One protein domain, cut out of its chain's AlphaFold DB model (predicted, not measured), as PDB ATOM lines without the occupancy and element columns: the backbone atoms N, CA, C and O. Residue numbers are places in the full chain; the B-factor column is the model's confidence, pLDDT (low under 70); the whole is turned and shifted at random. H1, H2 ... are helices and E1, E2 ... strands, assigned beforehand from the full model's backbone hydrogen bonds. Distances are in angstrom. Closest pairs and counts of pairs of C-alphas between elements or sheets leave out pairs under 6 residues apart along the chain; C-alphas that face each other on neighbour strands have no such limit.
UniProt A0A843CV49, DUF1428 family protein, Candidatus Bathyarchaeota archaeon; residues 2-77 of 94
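This is residues 2 to 77 of the 94 residues of the protein "DUF1428 family protein" of Candidatus Bathyarchaeota archaeon (UniProt A0A843CV49). A narrow ribbon of two antiparallel strands, E1 and E2, makes the middle of a loose, open structure, with helices H1, H3 and H4 gathered at one end and a wide loop, residues 18 to 40, holding the short helix H2 at the other. H3 and H4 meet near their ends as a corner, and H4 folds back towards the ribbon's side with a gap between them, its residues 72 to 75 and the tail 76 to 77 standing free. The printed part has 76 residues with four named helices and two named strands in the order H1, E1, H2, E2, H3, H4, and its class is mixed, helices and strands. It is loose, with a radius of gyration of the C-alphas of 15.8 A, and only just elongated, spanning 43 by 28 by 18 A.

The sheet is E1, residues 11 to 17, and E2, residues 41 to 47, antiparallel at 162 degrees between their directions. C-alphas 14 and 44 face each other at 4.7 A. N 15 and O 43 are within hydrogen-bond range at 2.8 A, as are N 45 and O 13 at 2.9 A. The closest C-alphas of H2, residues 29 to 32, and E2 are those of Ala 30 and Ile 41, where E2 begins, 7.2 A apart. The closest C-alphas of H1, residues 2 to 6, and E1 are those of Lys 5 and Gln 11, where E1 begins, 7.6 A apart. H1 is near H3, residues 51 to 61, with 5 pairs of C-alphas within 10 A. H3 is close to but not clearly touching H4, residues 65 to 75, with Ile 61 and Met 67 the closest C-alphas at 6.3 A, and their lines are about perpendicular at 79 degrees. H1 and H4 are also close but not clearly touching, with the C-alphas of Gly 3 and Met 67 closest at 7.3 A. H4 is apart from E1 and from E2. In H1, H3 and H4 every O i to N i+4 pair is within hydrogen-bond range; H2 is too short for such a pair.

E1 runs 19.2 A from C-alpha 11 at (-9.018, 45.181, -37.521) to C-alpha 17, and E2 runs 19.8 A from C-alpha 41 to C-alpha 47. H3 is 15.3 A long and H4 15.2 A, ending at C-alpha 75 at (-7.563, 25.184, -44.864). H1 begins at C-alpha 2 at (-4.133, 43.909, -47.181).

The C-alphas farthest apart are those of Lys 24 and Met 65, 46.0 A. The printed part has no cut. The link from E1 to H2, 11 residues, is long. The mean pLDDT of the printed part is 85.2, and residues 2 to 5 and 19 to 21 are under 70.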
ATOM      1  N   GLU A   2      -3.486  43.053 -46.155       52.47
ATOM      2  CA  GLU A   2      -4.133  43.909 -47.181       52.47
ATOM      3  C   GLU A   2      -5.488  43.379 -47.694       52.47
ATOM      4  O   GLU A   2      -6.398  44.167 -47.950       52.47
ATOM      5  N   GLY A   3      -5.670  42.054 -47.776       58.81
ATOM      6  CA  GLY A   3      -6.908  41.441 -48.288       58.81
ATOM      7  C   GLY A   3      -8.138  41.703 -47.414       58.81
ATOM      8  O   GLY A   3      -9.184  42.096 -47.913       58.81
ATOM      9  N   TRP A   4      -8.012  41.583 -46.093       63.34
ATOM     10  CA  TRP A   4      -9.132  41.763 -45.157       63.34
ATOM     11  C   TRP A   4      -9.623  43.211 -45.067       63.34
ATOM     12  O   TRP A   4     -10.827  43.471 -45.067       63.34
ATOM     13  N   LYS A   5      -8.691  44.173 -45.077       66.75
ATOM     14  CA  LYS A   5      -9.012  45.608 -45.073       66.75
ATOM     15  C   LYS A   5      -9.729  46.042 -46.350       66.75
ATOM     16  O   LYS A   5     -10.631  46.873 -46.275       66.75
ATOM     17  N   LYS A   6      -9.391  45.449 -47.506       75.62
ATOM     18  CA  LYS A   6     -10.088  45.686 -48.786       75.62
ATOM     19  C   LYS A   6     -11.594  45.416 -48.681       75.62
ATOM     20  O   LYS A   6     -12.377  46.097 -49.335       75.62
ATOM     21  N   HIS A   7     -11.994  44.461 -47.846       73.19
ATOM     22  CA  HIS A   7     -13.393  44.089 -47.641       73.19
ATOM     23  C   HIS A   7     -14.038  44.772 -46.434       73.19
ATOM     24  O   HIS A   7     -15.138  44.397 -46.068       73.19
ATOM     25  N   GLY A   8     -13.399  45.771 -45.819       81.31
ATOM     26  CA  GLY A   8     -14.011  46.558 -44.744       81.31
ATOM     27  C   GLY A   8     -13.832  45.995 -43.334       81.31
ATOM     28  O   GLY A   8     -14.390  46.561 -42.396       81.31
ATOM     29  N   ILE A   9     -13.032  44.939 -43.133       85.88
ATOM     30  CA  ILE A   9     -12.661  44.508 -41.774       85.88
ATOM     31  C   ILE A   9     -11.911  45.647 -41.086       85.88
ATOM     32  O   ILE A   9     -10.950  46.196 -41.630       85.88
ATOM     33  N   LEU A  10     -12.366  46.010 -39.885       86.81
ATOM     34  CA  LEU A  10     -11.837  47.169 -39.166       86.81
ATOM     35  C   LEU A  10     -10.441  46.880 -38.614       86.81
ATOM     36  O   LEU A  10      -9.557  47.735 -38.655       86.81
ATOM     37  N   GLN A  11     -10.258  45.665 -38.104       89.75
ATOM     38  CA  GLN A  11      -9.018  45.181 -37.521       89.75
ATOM     39  C   GLN A  11      -9.000  43.653 -37.576       89.75
ATOM     40  O   GLN A  11     -10.026  43.017 -37.339       89.75
ATOM     41  N   SER A  12      -7.830  43.087 -37.851       89.44
ATOM     42  CA  SER A  12      -7.552  41.660 -37.702       89.44
ATOM     43  C   SER A  12      -6.386  41.508 -36.739       89.44
ATOM     44  O   SER A  12      -5.410  42.255 -36.830       89.44
ATOM     45  N   GLU A  13      -6.495  40.563 -35.820       91.62
ATOM     46  CA  GLU A  13      -5.439  40.192 -34.888       91.62
ATOM     47  C   GLU A  13      -5.197  38.691 -34.997       91.62
ATOM     48  O   GLU A  13      -6.147  37.909 -35.069       91.62
ATOM     49  N   PHE A  14      -3.926  38.300 -35.008       90.50
ATOM     50  CA  PHE A  14      -3.497  36.911 -35.102       90.50
ATOM     51  C   PHE A  14      -2.625  36.592 -33.898       90.50
ATOM     52  O   PHE A  14      -1.651  37.295 -33.620       90.50
ATOM     53  N   PHE A  15      -2.973  35.524 -33.198       91.56
ATOM     54  CA  PHE A  15      -2.251  35.046 -32.031       91.56
ATOM     55  C   PHE A  15      -1.876  33.587 -32.234       91.56
ATOM     56  O   PHE A  15      -2.659  32.807 -32.768       91.56
ATOM     57  N   GLN A  16      -0.705  33.207 -31.743       90.88
ATOM     58  CA  GLN A  16      -0.346  31.810 -31.557       90.88
ATOM     59  C   GLN A  16      -0.512  31.480 -30.077       90.88
ATOM     60  O   GLN A  16       0.091  32.122 -29.212       90.88
ATOM     61  N   LEU A  17      -1.347  30.491 -29.769       87.56
ATOM     62  CA  LEU A  17      -1.479  29.991 -28.412       87.56
ATOM     63  C   LEU A  17      -0.245  29.149 -28.090       87.56
ATOM     64  O   LEU A  17      -0.024  28.097 -28.683       87.56
ATOM     65  N   THR A  18       0.538  29.596 -27.113       78.81
ATOM     66  CA  THR A  18       1.590  28.769 -26.518       78.81
ATOM     67  C   THR A  18       0.988  28.018 -25.331       78.81
ATOM     68  O   THR A  18       0.509  28.669 -24.394       78.81
ATOM     69  N   PRO A  19       0.954  26.672 -25.337       66.38
ATOM     70  CA  PRO A  19       0.409  25.913 -24.221       66.38
ATOM     71  C   PRO A  19       1.339  26.034 -23.001       66.38
ATOM     72  O   PRO A  19       2.315  25.305 -22.860       66.38
ATOM     73  N   HIS A  20       1.047  26.994 -22.123       65.88
ATOM     74  CA  HIS A  20       1.632  27.096 -20.783       65.88
ATOM     75  C   HIS A  20       0.821  26.291 -19.755       65.88
ATOM     76  O   HIS A  20      -0.285  25.825 -20.044       65.88
ATOM     77  N   GLU A  21       1.379  26.157 -18.547       68.44
ATOM     78  CA  GLU A  21       0.757  25.490 -17.399       68.44
ATOM     79  C   GLU A  21      -0.693  25.947 -17.164       68.44
ATOM     80  O   GLU A  21      -1.025  27.133 -17.250       68.44
ATOM     81  N   ASN A  22      -1.559  24.991 -16.824       73.19
ATOM     82  CA  ASN A  22      -2.938  25.268 -16.442       73.19
ATOM     83  C   ASN A  22      -2.969  26.136 -15.174       73.19
ATOM     84  O   ASN A  22      -2.465  25.747 -14.117       73.19
ATOM     85  N   VAL A  23      -3.623  27.297 -15.251       81.12
ATOM     86  CA  VAL A  23      -3.930  28.099 -14.062       81.12
ATOM     87  C   VAL A  23      -5.076  27.423 -13.312       81.12
ATOM     88  O   VAL A  23      -6.091  27.071 -13.908       81.12
ATOM     89  N   LYS A  24      -4.952  27.240 -11.991       85.19
ATOM     90  CA  LYS A  24      -5.978  26.567 -11.178       85.19
ATOM     91  C   LYS A  24      -7.367  27.183 -11.402       85.19
ATOM     92  O   LYS A  24      -7.573  28.364 -11.138       85.19
ATOM     93  N   GLY A  25      -8.322  26.350 -11.818       87.56
ATOM     94  CA  GLY A  25      -9.700  26.763 -12.113       87.56
ATOM     95  C   GLY A  25      -9.940  27.199 -13.563       87.56
ATOM     96  O   GLY A  25     -11.082  27.480 -13.910       87.56
ATOM     97  N   PHE A  26      -8.904  27.213 -14.403       85.94
ATOM     98  CA  PHE A  26      -8.985  27.509 -15.830       85.94
ATOM     99  C   PHE A  26      -8.463  26.321 -16.641       85.94
ATOM    100  O   PHE A  26      -7.459  25.707 -16.288       85.94
ATOM    101  N   THR A  27      -9.147  26.013 -17.740       85.88
ATOM    102  CA  THR A  27      -8.719  24.993 -18.705       85.88
ATOM    103  C   THR A  27      -8.058  25.683 -19.890       85.88
ATOM    104  O   THR A  27      -8.630  26.622 -20.450       85.88
ATOM    105  N   ASN A  28      -6.865  25.233 -20.276       85.94
ATOM    106  CA  ASN A  28      -6.179  25.749 -21.456       85.94
ATOM    107  C   ASN A  28      -6.950  25.373 -22.738       85.94
ATOM    108  O   ASN A  28      -7.473  24.265 -22.869       85.94
ATOM    109  N   PHE A  29      -7.010  26.288 -23.708       85.81
ATOM    110  CA  PHE A  29      -7.641  26.029 -25.004       85.81
ATOM    111  C   PHE A  29      -7.028  24.833 -25.739       85.81
ATOM    112  O   PHE A  29      -7.772  24.086 -26.368       85.81
ATOM    113  N   ALA A  30      -5.718  24.604 -25.606       86.88
ATOM    114  CA  ALA A  30      -5.052  23.447 -26.198       86.88
ATOM    115  C   ALA A  30      -5.637  22.121 -25.702       86.88
ATOM    116  O   ALA A  30      -5.895  21.223 -26.497       86.88
ATOM    117  N   GLU A  31      -5.947  22.033 -24.407       86.50
ATOM    118  CA  GLU A  31      -6.606  20.865 -23.823       86.50
ATOM    119  C   GLU A  31      -8.039  20.720 -24.349       86.50
ATOM    120  O   GLU A  31      -8.466  19.629 -24.719       86.50
ATOM    121  N   ARG A  32      -8.785  21.830 -24.450       86.81
ATOM    122  CA  ARG A  32     -10.177  21.794 -24.924       86.81
ATOM    123  C   ARG A  32     -10.303  21.373 -26.388       86.81
ATOM    124  O   ARG A  32     -11.301  20.737 -26.733       86.81
ATOM    125  N   LEU A  33      -9.314  21.740 -27.200       86.94
ATOM    126  CA  LEU A  33      -9.186  21.377 -28.608       86.94
ATOM    127  C   LEU A  33      -8.467  20.034 -28.808       86.94
ATOM    128  O   LEU A  33      -8.341  19.595 -29.938       86.94
ATOM    129  N   SER A  34      -8.034  19.364 -27.732       86.06
ATOM    130  CA  SER A  34      -7.269  18.107 -27.793       86.06
ATOM    131  C   SER A  34      -6.003  18.189 -28.658       86.06
ATOM    132  O   SER A  34      -5.585  17.187 -29.235       86.06
ATOM    133  N   ALA A  35      -5.387  19.372 -28.734       85.75
ATOM    134  CA  ALA A  35      -4.220  19.596 -29.575       85.75
ATOM    135  C   ALA A  35      -3.013  18.784 -29.092       85.75
ATOM    136  O   ALA A  35      -2.729  18.689 -27.889       85.75
ATOM    137  N   ARG A  36      -2.281  18.207 -30.044       86.31
ATOM    138  CA  ARG A  36      -1.039  17.478 -29.777       86.31
ATOM    139  C   ARG A  36       0.076  18.439 -29.366       86.31
ATOM    140  O   ARG A  36       0.030  19.638 -29.612       86.31
ATOM    141  N   HIS A  37       1.126  17.901 -28.752       80.94
ATOM    142  CA  HIS A  37       2.268  18.703 -28.298       80.94
ATOM    143  C   HIS A  37       3.081  19.346 -29.430       80.94
ATOM    144  O   HIS A  37       3.799  20.308 -29.178       80.94
ATOM    145  N   ASP A  38       2.995  18.805 -30.642       84.69
ATOM    146  CA  ASP A  38       3.642  19.326 -31.845       84.69
ATOM    147  C   ASP A  38       2.718  20.222 -32.684       84.69
ATOM    148  O   ASP A  38       3.142  20.732 -33.718       84.69
ATOM    149  N   GLU A  39       1.467  20.414 -32.259       85.94
ATOM    150  CA  GLU A  39       0.506  21.254 -32.963       85.94
ATOM    151  C   GLU A  39       0.540  22.690 -32.462       85.94
ATOM    152  O   GLU A  39       0.546  22.977 -31.262       85.94
ATOM    153  N   GLU A  40       0.502  23.612 -33.416       89.31
ATOM    154  CA  GLU A  40       0.305  25.022 -33.141       89.31
ATOM    155  C   GLU A  40      -1.181  25.354 -33.235       89.31
ATOM    156  O   GLU A  40      -1.850  25.011 -34.207       89.31
ATOM    157  N   ILE A  41      -1.696  26.078 -32.244       89.69
ATOM    158  CA  ILE A  41      -3.042  26.647 -32.316       89.69
ATOM    159  C   ILE A  41      -2.915  28.121 -32.660       89.69
ATOM    160  O   ILE A  41      -2.295  28.893 -31.924       89.69
ATOM    161  N   TRP A  42      -3.539  28.520 -33.763       92.00
ATOM    162  CA  TRP A  42      -3.655  29.918 -34.157       92.00
ATOM    163  C   TRP A  42      -5.060  30.430 -33.844       92.00
ATOM    164  O   TRP A  42      -6.056  29.742 -34.062       92.00
ATOM    165  N   VAL A  43      -5.137  31.649 -33.323       91.50
ATOM    166  CA  VAL A  43      -6.385  32.343 -33.014       91.50
ATOM    167  C   VAL A  43      -6.433  33.612 -33.844       91.50
ATOM    168  O   VAL A  43      -5.571  34.480 -33.718       91.50
ATOM    169  N   GLU A  44      -7.461  33.724 -34.677       91.44
ATOM    170  CA  GLU A  44      -7.767  34.941 -35.415       91.44
ATOM    171  C   GLU A  44      -8.952  35.660 -34.762       91.44
ATOM    172  O   GLU A  44      -9.990  35.056 -34.485       91.44
ATOM    173  N   ILE A  45      -8.808  36.966 -34.539       92.75
ATOM    174  CA  ILE A  45      -9.896  37.843 -34.103       92.75
ATOM    175  C   ILE A  45     -10.088  38.927 -35.158       92.75
ATOM    176  O   ILE A  45      -9.213  39.763 -35.380       92.75
ATOM    177  N   GLN A  46     -11.262  38.931 -35.788       91.69
ATOM    178  CA  GLN A  46     -11.668  39.964 -36.736       91.69
ATOM    179  C   GLN A  46     -12.703  40.889 -36.098       91.69
ATOM    180  O   GLN A  46     -13.713  40.448 -35.546       91.69
ATOM    181  N   HIS A  47     -12.457  42.194 -36.183       92.56
ATOM    182  CA  HIS A  47     -13.332  43.216 -35.625       92.56
ATOM    183  C   HIS A  47     -14.238  43.801 -36.697       92.56
ATOM    184  O   HIS A  47     -13.797  44.270 -37.751       92.56
ATOM    185  N   TYR A  48     -15.520  43.858 -36.358       92.81
ATOM    186  CA  TYR A  48     -16.568  44.418 -37.194       92.81
ATOM    187  C   TYR A  48     -17.339  45.476 -36.413       92.81
ATOM    188  O   TYR A  48     -17.415  45.441 -35.186       92.81
ATOM    189  N   LYS A  49     -17.954  46.416 -37.133       91.56
ATOM    190  CA  LYS A  49     -18.782  47.466 -36.531       91.56
ATOM    191  C   LYS A  49     -19.962  46.887 -35.742       91.56
ATOM    192  O   LYS A  49     -20.291  47.374 -34.664       91.56
ATOM    193  N   ASN A  50     -20.620  45.888 -36.317       91.25
ATOM    194  CA  ASN A  50     -21.733  45.134 -35.753       91.25
ATOM    195  C   ASN A  50     -21.891  43.817 -36.542       91.25
ATOM    196  O   ASN A  50     -21.136  43.552 -37.480       91.25
ATOM    197  N   ARG A  51     -22.869  42.992 -36.153       91.19
ATOM    198  CA  ARG A  51     -23.133  41.697 -36.796       91.19
ATOM    199  C   ARG A  51     -23.566  41.823 -38.261       91.19
ATOM    200  O   ARG A  51     -23.114  41.040 -39.080       91.19
ATOM    201  N   GLU A  52     -24.384  42.820 -38.590       93.50
ATOM    202  CA  GLU A  52     -24.836  43.067 -39.967       93.50
ATOM    203  C   GLU A  52     -23.650  43.358 -40.895       93.50
ATOM    204  O   GLU A  52     -23.481  42.697 -41.912       93.50
ATOM    205  N   HIS A  53     -22.744  44.241 -40.472       92.94
ATOM    206  CA  HIS A  53     -21.506  44.527 -41.190       92.94
ATOM    207  C   HIS A  53     -20.622  43.282 -41.358       92.94
ATOM    208  O   HIS A  53     -20.006  43.089 -42.402       92.94
ATOM    209  N   ARG A  54     -20.559  42.411 -40.343       92.00
ATOM    210  CA  ARG A  54     -19.858  41.123 -40.445       92.00
ATOM    211  C   ARG A  54     -20.479  40.247 -41.535       92.00
ATOM    212  O   ARG A  54     -19.747  39.720 -42.366       92.00
ATOM    213  N   ASP A  55     -21.801  40.123 -41.570       92.44
ATOM    214  CA  ASP A  55     -22.496  39.303 -42.570       92.44
ATOM    215  C   ASP A  55     -22.310  39.858 -43.996       92.44
ATOM    216  O   ASP A  55     -22.026  39.093 -44.918       92.44
ATOM    217  N   GLU A  56     -22.353  41.183 -44.169       93.25
ATOM    218  CA  GLU A  56     -22.034  41.858 -45.438       93.25
ATOM    219  C   GLU A  56     -20.612  41.543 -45.925       93.25
ATOM    220  O   GLU A  56     -20.407  41.239 -47.104       93.25
ATOM    221  N   ILE A  57     -19.626  41.573 -45.020       90.19
ATOM    222  CA  ILE A  57     -18.231  41.257 -45.346       90.19
ATOM    223  C   ILE A  57     -18.094  39.789 -45.765       90.19
ATOM    224  O   ILE A  57     -17.445  39.504 -46.774       90.19
ATOM    225  N   PHE A  58     -18.723  38.854 -45.046       88.00
ATOM    226  CA  PHE A  58     -18.707  37.434 -45.418       88.00
ATOM    227  C   PHE A  58     -19.324  37.197 -46.802       88.00
ATOM    228  O   PHE A  58     -18.777  36.432 -47.598       88.00
ATOM    229  N   GLU A  59     -20.420  37.881 -47.130       91.44
ATOM    230  CA  GLU A  59     -21.026  37.824 -48.463       91.44
ATOM    231  C   GLU A  59     -20.125  38.413 -49.556       91.44
ATOM    232  O   GLU A  59     -20.076  37.883 -50.670       91.44
ATOM    233  N   ALA A  60     -19.388  39.486 -49.258       89.31
ATOM    234  CA  ALA A  60     -18.430  40.071 -50.192       89.31
ATOM    235  C   ALA A  60     -17.248  39.123 -50.458       89.31
ATOM    236  O   ALA A  60     -16.882  38.896 -51.610       89.31
ATOM    237  N   ILE A  61     -16.701  38.517 -49.402       86.00
ATOM    238  CA  ILE A  61     -15.607  37.542 -49.475       86.00
ATOM    239  C   ILE A  61     -16.011  36.312 -50.288       86.00
ATOM    240  O   ILE A  61     -15.241  35.856 -51.129       86.00
ATOM    241  N   ARG A  62     -17.234  35.796 -50.096       85.94
ATOM    242  CA  ARG A  62     -17.761  34.653 -50.867       85.94
ATOM    243  C   ARG A  62     -17.793  34.893 -52.376       85.94
ATOM    244  O   ARG A  62     -17.884  33.936 -53.137       85.94
ATOM    245  N   LYS A  63     -17.743  36.152 -52.810       88.75
ATOM    246  CA  LYS A  63     -17.745  36.554 -54.221       88.75
ATOM    247  C   LYS A  63     -16.349  36.944 -54.726       88.75
ATOM    248  O   LYS A  63     -16.189  37.150 -55.928       88.75
ATOM    249  N   ASP A  64     -15.343  37.031 -53.852       87.81
ATOM    250  CA  ASP A  64     -13.958  37.367 -54.199       87.81
ATOM    251  C   ASP A  64     -13.132  36.078 -54.381       87.81
ATOM    252  O   ASP A  64     -12.678  35.443 -53.431       87.81
ATOM    253  N   MET A  65     -12.961  35.670 -55.642       85.81
ATOM    254  CA  MET A  65     -12.239  34.447 -56.017       85.81
ATOM    255  C   MET A  65     -10.800  34.376 -55.463       85.81
ATOM    256  O   MET A  65     -10.439  33.328 -54.926       85.81
ATOM    257  N   PRO A  66      -9.971  35.438 -55.549       87.56
ATOM    258  CA  PRO A  66      -8.680  35.484 -54.863       87.56
ATOM    259  C   PRO A  66      -8.750  35.175 -53.363       87.56
ATOM    260  O   PRO A  66      -7.938  34.394 -52.865       87.56
ATOM    261  N   MET A  67      -9.726  35.737 -52.642       82.88
ATOM    262  CA  MET A  67      -9.894  35.444 -51.213       82.88
ATOM    263  C   MET A  67     -10.264  33.982 -50.978       82.88
ATOM    264  O   MET A  67      -9.674  33.340 -50.115       82.88
ATOM    265  N   LEU A  68     -11.183  33.423 -51.768       85.44
ATOM    266  CA  LEU A  68     -11.547  32.006 -51.665       85.44
ATOM    267  C   LEU A  68     -10.348  31.070 -51.889       85.44
ATOM    268  O   LEU A  68     -10.227  30.055 -51.206       85.44
ATOM    269  N   GLN A  69      -9.444  31.415 -52.809       87.56
ATOM    270  CA  GLN A  69      -8.208  30.655 -53.014       87.56
ATOM    271  C   GLN A  69      -7.281  30.732 -51.797       87.56
ATOM    272  O   GLN A  69      -6.737  29.707 -51.388       87.56
ATOM    273  N   LEU A  70      -7.140  31.915 -51.193       85.81
ATOM    274  CA  LEU A  70      -6.363  32.092 -49.966       85.81
ATOM    275  C   LEU A  70      -6.952  31.276 -48.807       85.81
ATOM    276  O   LEU A  70      -6.209  30.597 -48.104       85.81
ATOM    277  N   PHE A  71      -8.280  31.276 -48.645       83.44
ATOM    278  CA  PHE A  71      -8.954  30.409 -47.676       83.44
ATOM    279  C   PHE A  71      -8.651  28.937 -47.936       83.44
ATOM    280  O   PHE A  71      -8.340  28.214 -46.999       83.44
ATOM    281  N   GLY A  72      -8.696  28.490 -49.193       86.00
ATOM    282  CA  GLY A  72      -8.345  27.114 -49.549       86.00
ATOM    283  C   GLY A  72      -6.909  26.745 -49.162       86.00
ATOM    284  O   GLY A  72      -6.679  25.666 -48.621       86.00
ATOM    285  N   GLN A  73      -5.951  27.651 -49.379       88.19
ATOM    286  CA  GLN A  73      -4.565  27.461 -48.939       88.19
ATOM    287  C   GLN A  73      -4.460  27.381 -47.414       88.19
ATOM    288  O   GLN A  73      -3.751  26.523 -46.901       88.19
ATOM    289  N   TRP A  74      -5.192  28.238 -46.699       85.31
ATOM    290  CA  TRP A  74      -5.233  28.236 -45.240       85.31
ATOM    291  C   TRP A  74      -5.862  26.956 -44.671       85.31
ATOM    292  O   TRP A  74      -5.285  26.351 -43.774       85.31
ATOM    293  N   TYR A  75      -6.971  26.474 -45.241       85.56
ATOM    294  CA  TYR A  75      -7.563  25.184 -44.864       85.56
ATOM    295  C   TYR A  75      -6.592  24.017 -45.074       85.56
ATOM    296  O   TYR A  75      -6.626  23.054 -44.319       85.56
ATOM    297  N   GLY A  76      -5.693  24.112 -46.058       89.25
ATOM    298  CA  GLY A  76      -4.629  23.129 -46.268       89.25
ATOM    299  C   GLY A  76      -3.550  23.104 -45.177       89.25
ATOM    300  O   GLY A  76      -2.762  22.162 -45.151       89.25
ATOM    301  N   LEU A  77      -3.493  24.113 -44.300       90.25
ATOM    302  CA  LEU A  77      -2.580  24.161 -43.151       90.25
ATOM    303  C   LEU A  77      -3.178  23.530 -41.889       90.25
ATOM    304  O   LEU A  77      -2.434  23.228 -40.959       90.25
TER     305      LEU A  77